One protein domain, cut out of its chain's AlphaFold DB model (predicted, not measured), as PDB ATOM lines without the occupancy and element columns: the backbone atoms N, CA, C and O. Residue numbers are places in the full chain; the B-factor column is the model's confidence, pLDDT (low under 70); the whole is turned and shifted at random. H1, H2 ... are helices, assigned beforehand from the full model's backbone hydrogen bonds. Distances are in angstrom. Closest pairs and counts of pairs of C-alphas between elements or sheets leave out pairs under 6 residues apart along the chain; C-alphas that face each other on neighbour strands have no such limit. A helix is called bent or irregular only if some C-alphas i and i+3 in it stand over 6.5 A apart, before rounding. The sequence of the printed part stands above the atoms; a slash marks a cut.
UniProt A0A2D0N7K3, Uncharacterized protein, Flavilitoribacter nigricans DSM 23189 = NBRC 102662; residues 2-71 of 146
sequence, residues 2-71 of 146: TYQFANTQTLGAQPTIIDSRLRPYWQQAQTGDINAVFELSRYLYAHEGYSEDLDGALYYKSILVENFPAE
ATOM      1  N   THR A   2      36.682 100.415  21.404       38.56
ATOM      2  CA  THR A   2      37.756 101.143  20.714       38.56
ATOM      3  C   THR A   2      37.169 102.441  20.179       38.56
ATOM      4  O   THR A   2      36.257 102.403  19.356       38.56
ATOM      5  N   TYR A   3      37.640 103.578  20.681       47.12
ATOM      6  CA  TYR A   3      37.154 104.888  20.264       47.12
ATOM      7  C   TYR A   3      37.696 105.182  18.865       47.12
ATOM      8  O   TYR A   3      38.905 105.184  18.642       47.12
ATOM      9  N   GLN A   4      36.805 105.378  17.893       39.44
ATOM     10  CA  GLN A   4      37.199 105.882  16.582       39.44
ATOM     11  C   GLN A   4      37.237 107.406  16.651       39.44
ATOM     12  O   GLN A   4      36.199 108.061  16.618       39.44
ATOM     13  N   PHE A   5      38.444 107.962  16.752       46.09
ATOM     14  CA  PHE A   5      38.694 109.394  16.603       46.09
ATOM     15  C   PHE A   5      38.322 109.793  15.172       46.09
ATOM     16  O   PHE A   5      39.047 109.499  14.220       46.09
ATOM     17  N   ALA A   6      37.145 110.394  14.998       37.03
ATOM     18  CA  ALA A   6      36.694 110.877  13.702       37.03
ATOM     19  C   ALA A   6      37.645 111.980  13.200       37.03
ATOM     20  O   ALA A   6      37.827 112.995  13.863       37.03
ATOM     21  N   ASN A   7      38.240 111.754  12.024       36.38
ATOM     22  CA  ASN A   7      38.961 112.717  11.182       36.38
ATOM     23  C   ASN A   7      39.938 113.665  11.907       36.38
ATOM     24  O   ASN A   7      39.670 114.832  12.177       36.38
ATOM     25  N   THR A   8      41.150 113.153  12.097       41.78
ATOM     26  CA  THR A   8      42.331 113.742  12.749       41.78
ATOM     27  C   THR A   8      42.952 114.984  12.084       41.78
ATOM     28  O   THR A   8      44.086 115.325  12.411       41.78
ATOM     29  N   GLN A   9      42.276 115.683  11.162       40.12
ATOM     30  CA  GLN A   9      42.894 116.819  10.453       40.12
ATOM     31  C   GLN A   9      42.466 118.215  10.910       40.12
ATOM     32  O   GLN A   9      43.186 119.159  10.593       40.12
ATOM     33  N   THR A  10      41.379 118.383  11.668       42.38
ATOM     34  CA  THR A  10      40.866 119.743  11.940       42.38
ATOM     35  C   THR A  10      40.450 120.050  13.374       42.38
ATOM     36  O   THR A  10      40.179 121.213  13.645       42.38
ATOM     37  N   LEU A  11      40.419 119.082  14.298       41.19
ATOM     38  CA  LEU A  11      39.926 119.332  15.667       41.19
ATOM     39  C   LEU A  11      40.808 118.774  16.794       41.19
ATOM     40  O   LEU A  11      40.619 119.164  17.933       41.19
ATOM     41  N   GLY A  12      41.784 117.909  16.511       51.78
ATOM     42  CA  GLY A  12      42.749 117.446  17.513       51.78
ATOM     43  C   GLY A  12      44.109 118.110  17.318       51.78
ATOM     44  O   GLY A  12      44.525 118.317  16.176       51.78
ATOM     45  N   ALA A  13      44.815 118.396  18.415       50.53
ATOM     46  CA  ALA A  13      46.197 118.873  18.380       50.53
ATOM     47  C   ALA A  13      47.041 117.993  17.434       50.53
ATOM     48  O   ALA A  13      47.118 116.770  17.602       50.53
ATOM     49  N   GLN A  14      47.642 118.599  16.407       51.19
ATOM     50  CA  GLN A  14      48.474 117.880  15.439       51.19
ATOM     51  C   GLN A  14      49.665 117.236  16.177       51.19
ATOM     52  O   GLN A  14      50.351 117.929  16.931       51.19
ATOM     53  N   PRO A  15      49.984 115.946  15.950       47.78
ATOM     54  CA  PRO A  15      51.040 115.240  16.688       47.78
ATOM     55  C   PRO A  15      52.442 115.861  16.550       47.78
ATOM     56  O   PRO A  15      53.338 115.562  17.337       47.78
ATOM     57  N   THR A  16      52.644 116.726  15.556       45.59
ATOM     58  CA  THR A  16      53.869 117.504  15.322       45.59
ATOM     59  C   THR A  16      53.997 118.756  16.198       45.59
ATOM     60  O   THR A  16      55.099 119.290  16.287       45.59
ATOM     61  N   ILE A  17      52.917 119.203  16.849       54.53
ATOM     62  CA  ILE A  17      52.858 120.398  17.716       54.53
ATOM     63  C   ILE A  17      52.815 120.009  19.205       54.53
ATOM     64  O   ILE A  17      53.159 120.804  20.075       54.53
ATOM     65  N   ILE A  18      52.458 118.759  19.509       60.84
ATOM     66  CA  ILE A  18      52.389 118.248  20.878       60.84
ATOM     67  C   ILE A  18      53.806 118.092  21.448       60.84
ATOM     68  O   ILE A  18      54.634 117.355  20.899       60.84
ATOM     69  N   ASP A  19      54.074 118.760  22.577       69.56
ATOM     70  CA  ASP A  19      55.315 118.597  23.340       69.56
ATOM     71  C   ASP A  19      55.619 117.104  23.534       69.56
ATOM     72  O   ASP A  19      54.747 116.294  23.855       69.56
ATOM     73  N   SER A  20      56.880 116.728  23.339       76.50
ATOM     74  CA  SER A  20      57.383 115.371  23.565       76.50
ATOM     75  C   SER A  20      56.916 114.726  24.882       76.50
ATOM     76  O   SER A  20      56.667 113.521  24.902       76.50
ATOM     77  N   ARG A  21      56.729 115.521  25.943       76.25
ATOM     78  CA  ARG A  21      56.237 115.111  27.267       76.25
ATOM     79  C   ARG A  21      54.774 114.675  27.260       76.25
ATOM     80  O   ARG A  21      54.382 113.836  28.062       76.25
ATOM     81  N   LEU A  22      53.983 115.203  26.332       78.50
ATOM     82  CA  LEU A  22      52.565 114.893  26.174       78.50
ATOM     83  C   LEU A  22      52.320 113.695  25.246       78.50
ATOM     84  O   LEU A  22      51.217 113.152  25.226       78.50
ATOM     85  N   ARG A  23      53.339 113.224  24.511       81.12
ATOM     86  CA  ARG A  23      53.213 112.072  23.599       81.12
ATOM     87  C   ARG A  23      52.705 110.786  24.259       81.12
ATOM     88  O   ARG A  23      51.887 110.125  23.622       81.12
ATOM     89  N   PRO A  24      53.133 110.402  25.478       84.94
ATOM     90  CA  PRO A  24      52.607 109.204  26.129       84.94
ATOM     91  C   PRO A  24      51.104 109.311  26.397       84.94
ATOM     92  O   PRO A  24      50.363 108.376  26.098       84.94
ATOM     93  N   TYR A  25      50.647 110.471  26.879       85.25
ATOM     94  CA  TYR A  25      49.225 110.735  27.087       85.25
ATOM     95  C   TYR A  25      48.472 110.765  25.760       85.25
ATOM     96  O   TYR A  25      47.416 110.158  25.648       85.25
ATOM     97  N   TRP A  26      49.039 111.376  24.716       83.75
ATOM     98  CA  TRP A  26      48.450 111.363  23.377       83.75
ATOM     99  C   TRP A  26      48.230 109.936  22.869       83.75
ATOM    100  O   TRP A  26      47.120 109.596  22.476       83.75
ATOM    101  N   GLN A  27      49.242 109.070  22.948       85.12
ATOM    102  CA  GLN A  27      49.123 107.671  22.524       85.12
ATOM    103  C   GLN A  27      48.051 106.915  23.315       85.12
ATOM    104  O   GLN A  27      47.252 106.198  22.722       85.12
ATOM    105  N   GLN A  28      48.008 107.092  24.634       86.56
ATOM    106  CA  GLN A  28      47.019 106.435  25.491       86.56
ATOM    107  C   GLN A  28      45.604 106.963  25.237       86.56
ATOM    108  O   GLN A  28      44.666 106.172  25.113       86.56
ATOM    109  N   ALA A  29      45.448 108.273  25.043       85.06
ATOM    110  CA  ALA A  29      44.176 108.876  24.673       85.06
ATOM    111  C   ALA A  29      43.663 108.284  23.358       85.06
ATOM    112  O   ALA A  29      42.511 107.877  23.312       85.06
ATOM    113  N   GLN A  30      44.526 108.095  22.346       81.00
ATOM    114  CA  GLN A  30      44.165 107.423  21.083       81.00
ATOM    115  C   GLN A  30      43.715 105.958  21.259       81.00
ATOM    116  O   GLN A  30      43.093 105.385  20.366       81.00
ATOM    117  N   THR A  31      44.014 105.323  22.394       83.88
ATOM    118  CA  THR A  31      43.508 103.977  22.724       83.88
ATOM    119  C   THR A  31      42.204 103.993  23.521       83.88
ATOM    120  O   THR A  31      41.617 102.932  23.738       83.88
ATOM    121  N   GLY A  32      41.714 105.175  23.906       78.94
ATOM    122  CA  GLY A  32      40.512 105.334  24.717       78.94
ATOM    123  C   GLY A  32      40.738 105.531  26.204       78.94
ATOM    124  O   GLY A  32      39.780 105.446  26.968       78.94
ATOM    125  N   ASP A  33      41.979 105.738  26.636       86.38
ATOM    126  CA  ASP A  33      42.262 105.970  28.045       86.38
ATOM    127  C   ASP A  33      41.741 107.352  28.463       86.38
ATOM    128  O   ASP A  33      42.282 108.393  28.078       86.38
ATOM    129  N   ILE A  34      40.671 107.359  29.258       84.12
ATOM    130  CA  ILE A  34      39.997 108.583  29.693       84.12
ATOM    131  C   ILE A  34      40.857 109.430  30.641       84.12
ATOM    132  O   ILE A  34      40.720 110.655  30.661       84.12
ATOM    133  N   ASN A  35      41.775 108.814  31.393       86.25
ATOM    134  CA  ASN A  35      42.715 109.553  32.234       86.25
ATOM    135  C   ASN A  35      43.730 110.274  31.355       86.25
ATOM    136  O   ASN A  35      44.034 111.440  31.587       86.25
ATOM    137  N   ALA A  36      44.193 109.624  30.288       88.44
ATOM    138  CA  ALA A  36      45.078 110.266  29.330       88.44
ATOM    139  C   ALA A  36      44.389 111.419  28.575       88.44
ATOM    140  O   ALA A  36      44.994 112.475  28.399       88.44
ATOM    141  N   VAL A  37      43.115 111.256  28.191       87.50
ATOM    142  CA  VAL A  37      42.286 112.348  27.640       87.50
ATOM    143  C   VAL A  37      42.211 113.519  28.625       87.50
ATOM    144  O   VAL A  37      42.362 114.674  28.226       87.50
ATOM    145  N   PHE A  38      42.015 113.234  29.914       87.00
ATOM    146  CA  PHE A  38      41.950 114.259  30.950       87.00
ATOM    147  C   PHE A  38      43.254 115.027  31.109       87.00
ATOM    148  O   PHE A  38      43.234 116.257  31.038       87.00
ATOM    149  N   GLU A  39      44.371 114.317  31.257       86.44
ATOM    150  CA  GLU A  39      45.687 114.935  31.378       86.44
ATOM    151  C   GLU A  39      45.981 115.813  30.160       86.44
ATOM    152  O   GLU A  39      46.289 116.992  30.322       86.44
ATOM    153  N   LEU A  40      45.772 115.314  28.935       86.06
ATOM    154  CA  LEU A  40      45.941 116.128  27.725       86.06
ATOM    155  C   LEU A  40      45.100 117.399  27.759       86.06
ATOM    156  O   LEU A  40      45.620 118.479  27.496       86.06
ATOM    157  N   SER A  41      43.818 117.279  28.109       86.62
ATOM    158  CA  SER A  41      42.909 118.423  28.171       86.62
ATOM    159  C   SER A  41      43.383 119.495  29.158       86.62
ATOM    160  O   SER A  41      43.219 120.687  28.904       86.62
ATOM    161  N   ARG A  42      43.991 119.076  30.273       83.19
ATOM    162  CA  ARG A  42      44.525 119.955  31.315       83.19
ATOM    163  C   ARG A  42      45.815 120.632  30.856       83.19
ATOM    164  O   ARG A  42      45.947 121.843  31.003       83.19
ATOM    165  N   TYR A  43      46.738 119.867  30.275       82.69
ATOM    166  CA  TYR A  43      48.011 120.396  29.781       82.69
ATOM    167  C   TYR A  43      47.840 121.375  28.619       82.69
ATOM    168  O   TYR A  43      48.562 122.364  28.564       82.69
ATOM    169  N   LEU A  44      46.901 121.108  27.705       81.19
ATOM    170  CA  LEU A  44      46.637 121.974  26.551       81.19
ATOM    171  C   LEU A  44      45.941 123.282  26.941       81.19
ATOM    172  O   LEU A  44      46.109 124.278  26.243       81.19
ATOM    173  N   TYR A  45      45.176 123.274  28.036       79.44
ATOM    174  CA  TYR A  45      44.498 124.465  28.535       79.44
ATOM    175  C   TYR A  45      45.445 125.360  29.340       79.44
ATOM    176  O   TYR A  45      45.642 126.502  28.959       79.44
ATOM    177  N   ALA A  46      46.076 124.851  30.407       68.81
ATOM    178  CA  ALA A  46      47.055 125.623  31.175       68.81
ATOM    179  C   ALA A  46      47.829 124.750  32.180       68.81
ATOM    180  O   ALA A  46      47.396 124.514  33.311       68.81
ATOM    181  N   HIS A  47      49.037 124.323  31.811       56.81
ATOM    182  CA  HIS A  47      50.070 123.943  32.777       56.81
ATOM    183  C   HIS A  47      51.370 124.674  32.431       56.81
ATOM    184  O   HIS A  47      51.679 124.800  31.258       56.81
ATOM    185  N   GLU A  48      52.109 125.173  33.427       52.47
ATOM    186  CA  GLU A  48      53.540 125.547  33.358       52.47
ATOM    187  C   GLU A  48      54.063 126.212  32.059       52.47
ATOM    188  O   GLU A  48      55.078 125.794  31.500       52.47
ATOM    189  N   GLY A  49      53.418 127.281  31.580       48.41
ATOM    190  CA  GLY A  49      53.988 128.129  30.520       48.41
ATOM    191  C   GLY A  49      53.923 127.555  29.100       48.41
ATOM    192  O   GLY A  49      54.729 127.936  28.250       48.41
ATOM    193  N   TYR A  50      52.983 126.650  28.831       52.44
ATOM    194  CA  TYR A  50      52.681 126.194  27.476       52.44
ATOM    195  C   TYR A  50      51.705 127.141  26.773       52.44
ATOM    196  O   TYR A  50      50.878 127.778  27.420       52.44
ATOM    197  N   SER A  51      51.804 127.231  25.443       53.78
ATOM    198  CA  SER A  51      50.822 127.951  24.630       53.78
ATOM    199  C   SER A  51      49.462 127.260  24.728       53.78
ATOM    200  O   SER A  51      49.381 126.066  24.437       53.78
ATOM    201  N   GLU A  52      48.433 128.025  25.087       65.75
ATOM    202  CA  GLU A  52      47.019 127.638  25.108       65.75
ATOM    203  C   GLU A  52      46.589 127.103  23.728       65.75
ATOM    204  O   GLU A  52      46.228 127.861  22.826       65.75
ATOM    205  N   ASP A  53      46.636 125.782  23.526       80.19
ATOM    206  CA  ASP A  53      45.952 125.156  22.390       80.19
ATOM    207  C   ASP A  53      44.494 124.963  22.795       80.19
ATOM    208  O   ASP A  53      44.057 123.873  23.172       80.19
ATOM    209  N   LEU A  54      43.755 126.071  22.764       83.00
ATOM    210  CA  LEU A  54      42.354 126.121  23.167       83.00
ATOM    211  C   LEU A  54      41.488 125.152  22.359       83.00
ATOM    212  O   LEU A  54      40.556 124.567  22.906       83.00
ATOM    213  N   ASP A  55      41.805 124.941  21.080       85.31
ATOM    214  CA  ASP A  55      41.067 124.008  20.226       85.31
ATOM    215  C   ASP A  55      41.355 122.553  20.612       85.31
ATOM    216  O   ASP A  55      40.425 121.759  20.776       85.31
ATOM    217  N   GLY A  56      42.623 122.211  20.849       83.81
ATOM    218  CA  GLY A  56      43.008 120.903  21.371       83.81
ATOM    219  C   GLY A  56      42.423 120.632  22.760       83.81
ATOM    220  O   GLY A  56      41.883 119.550  23.005       83.81
ATOM    221  N   ALA A  57      42.478 121.613  23.662       87.25
ATOM    222  CA  ALA A  57      41.878 121.527  24.988       87.25
ATOM    223  C   ALA A  57      40.370 121.275  24.890       87.25
ATOM    224  O   ALA A  57      39.863 120.328  25.493       87.25
ATOM    225  N   LEU A  58      39.665 122.070  24.082       89.12
ATOM    226  CA  LEU A  58      38.228 121.943  23.873       89.12
ATOM    227  C   LEU A  58      37.850 120.567  23.311       89.12
ATOM    228  O   LEU A  58      36.896 119.956  23.790       89.12
ATOM    229  N   TYR A  59      38.624 120.049  22.359       87.69
ATOM    230  CA  TYR A  59      38.419 118.720  21.785       87.69
ATOM    231  C   TYR A  59      38.532 117.596  22.816       87.69
ATOM    232  O   TYR A  59      37.643 116.750  22.927       87.69
ATOM    233  N   TYR A  60      39.600 117.569  23.615       87.06
ATOM    234  CA  TYR A  60      39.726 116.523  24.631       87.06
ATOM    235  C   TYR A  60      38.699 116.699  25.755       87.06
ATOM    236  O   TYR A  60      38.156 115.704  26.234       87.06
ATOM    237  N   LYS A  61      38.346 117.938  26.129       90.56
ATOM    238  CA  LYS A  61      37.265 118.188  27.095       90.56
ATOM    239  C   LYS A  61      35.895 117.745  26.570       90.56
ATOM    240  O   LYS A  61      35.113 117.216  27.355       90.56
ATOM    241  N   SER A  62      35.598 117.876  25.275       89.19
ATOM    242  CA  SER A  62      34.329 117.382  24.720       89.19
ATOM    243  C   SER A  62      34.228 115.859  24.804       89.19
ATOM    244  O   SER A  62      33.183 115.339  25.189       89.19
ATOM    245  N   ILE A  63      35.333 115.146  24.554       86.81
ATOM    246  CA  ILE A  63      35.404 113.689  24.740       86.81
ATOM    247  C   ILE A  63      35.126 113.315  26.202       86.81
ATOM    248  O   ILE A  63      34.381 112.366  26.451       86.81
ATOM    249  N   LEU A  64      35.683 114.061  27.168       87.75
ATOM    250  CA  LEU A  64      35.395 113.843  28.590       87.75
ATOM    251  C   LEU A  64      33.910 114.008  28.897       87.75
ATOM    252  O   LEU A  64      33.357 113.166  29.587       87.75
ATOM    253  N   VAL A  65      33.267 115.060  28.385       88.44
ATOM    254  CA  VAL A  65      31.844 115.322  28.650       88.44
ATOM    255  C   VAL A  65      30.949 114.213  28.099       88.44
ATOM    256  O   VAL A  65      29.995 113.813  28.759       88.44
ATOM    257  N   GLU A  66      31.262 113.687  26.915       84.56
ATOM    258  CA  GLU A  66      30.515 112.579  26.303       84.56
ATOM    259  C   GLU A  66      30.702 111.247  27.037       84.56
ATOM    260  O   GLU A  66      29.837 110.374  26.968       84.56
ATOM    261  N   ASN A  67      31.834 111.083  27.722       77.31
ATOM    262  CA  ASN A  67      32.271 109.804  28.273       77.31
ATOM    263  C   ASN A  67      32.598 109.880  29.759       77.31
ATOM    264  O   ASN A  67      33.359 109.033  30.225       77.31
ATOM    265  N   PHE A  68      32.080 110.870  30.498       73.50
ATOM    266  CA  PHE A  68      32.337 110.971  31.931       73.50
ATOM    267  C   PHE A  68      32.013 109.607  32.544       73.50
ATOM    268  O   PHE A  68      30.858 109.176  32.464       73.50
ATOM    269  N   PRO A  69      33.009 108.871  33.079       62.12
ATOM    270  CA  PRO A  69      32.709 107.577  33.651       62.12
ATOM    271  C   PRO A  69      31.683 107.788  34.763       62.12
ATOM    272  O   PRO A  69      31.737 108.796  35.465       62.12
ATOM    273  N   ALA A  70      30.765 106.840  34.947       60.44
ATOM    274  CA  ALA A  70      29.813 106.891  36.060       60.44
ATOM    275  C   ALA A  70      30.524 107.006  37.428       60.44
ATOM    276  O   ALA A  70      29.933 107.451  38.404       60.44
ATOM    277  N   GLU A  71      31.797 106.607  37.476       60.00
ATOM    278  CA  GLU A  71      32.688 106.683  38.632       60.00
ATOM    279  C   GLU A  71      33.432 108.020  38.762       60.00
ATOM    280  O   GLU A  71      34.131 108.226  39.755       60.00
TER     281      GLU A  71
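Overview. This is residues 2 to 71 of the 146 residues of an uncharacterized protein of Flavilitoribacter nigricans DSM 23189 = NBRC 102662 (UniProt A0A2D0N7K3). H2 lies in the middle of three helices, with H1 and H3 on either side as two helical hairpins that share it; the long unnamed stretch 2 to 19 runs over the side between H1 and H3. The printed part has 70 residues with three named helices, H1, H2, H3 in chain order, and no named strand: all helix. It is compact, with a radius of gyration of the C-alphas of 11.3 A and spans of 33 by 25 by 20 A.

Along the chain. H2, residues 34 to 46, measures 18.5 A from C-alpha 34 at (39.997, 108.583, 29.693). H1, residues 20 to 29, measures 14.8 A and is irregular: C-alphas 21 and 24 are 7.0 A apart. H3, residues 54 to 66, measures 18.3 A and ends at C-alpha 66 (30.515, 112.579, 26.303).

Arrangement. H2 and H3 touch, closest at the C-alphas of Ser 41 and Ala 57, 4.6 A, opposite ways at a shallow tilt of 31 degrees. H2 touches H1 with residues 35 to 40 alone, closest at the C-alphas of Ala 36 and Tyr 25, 4.7 A, opposite ways at a steep tilt of 38 degrees. H1 and H3 are apart. Every O i to N i+4 pair is within hydrogen-bond range in H2 and H3, and 4 of 6 in H1.

Size, cuts and confidence. The C-alphas of Thr 16 and Ala 70, the two farthest apart, are 33.5 A apart. The printed part has no cut; link H1 to H2 is tight, H2 to H3 short. Mean pLDDT of the printed part is 70.8; residues 2 to 19, 46 to 52 and 69 to 71 are under 70.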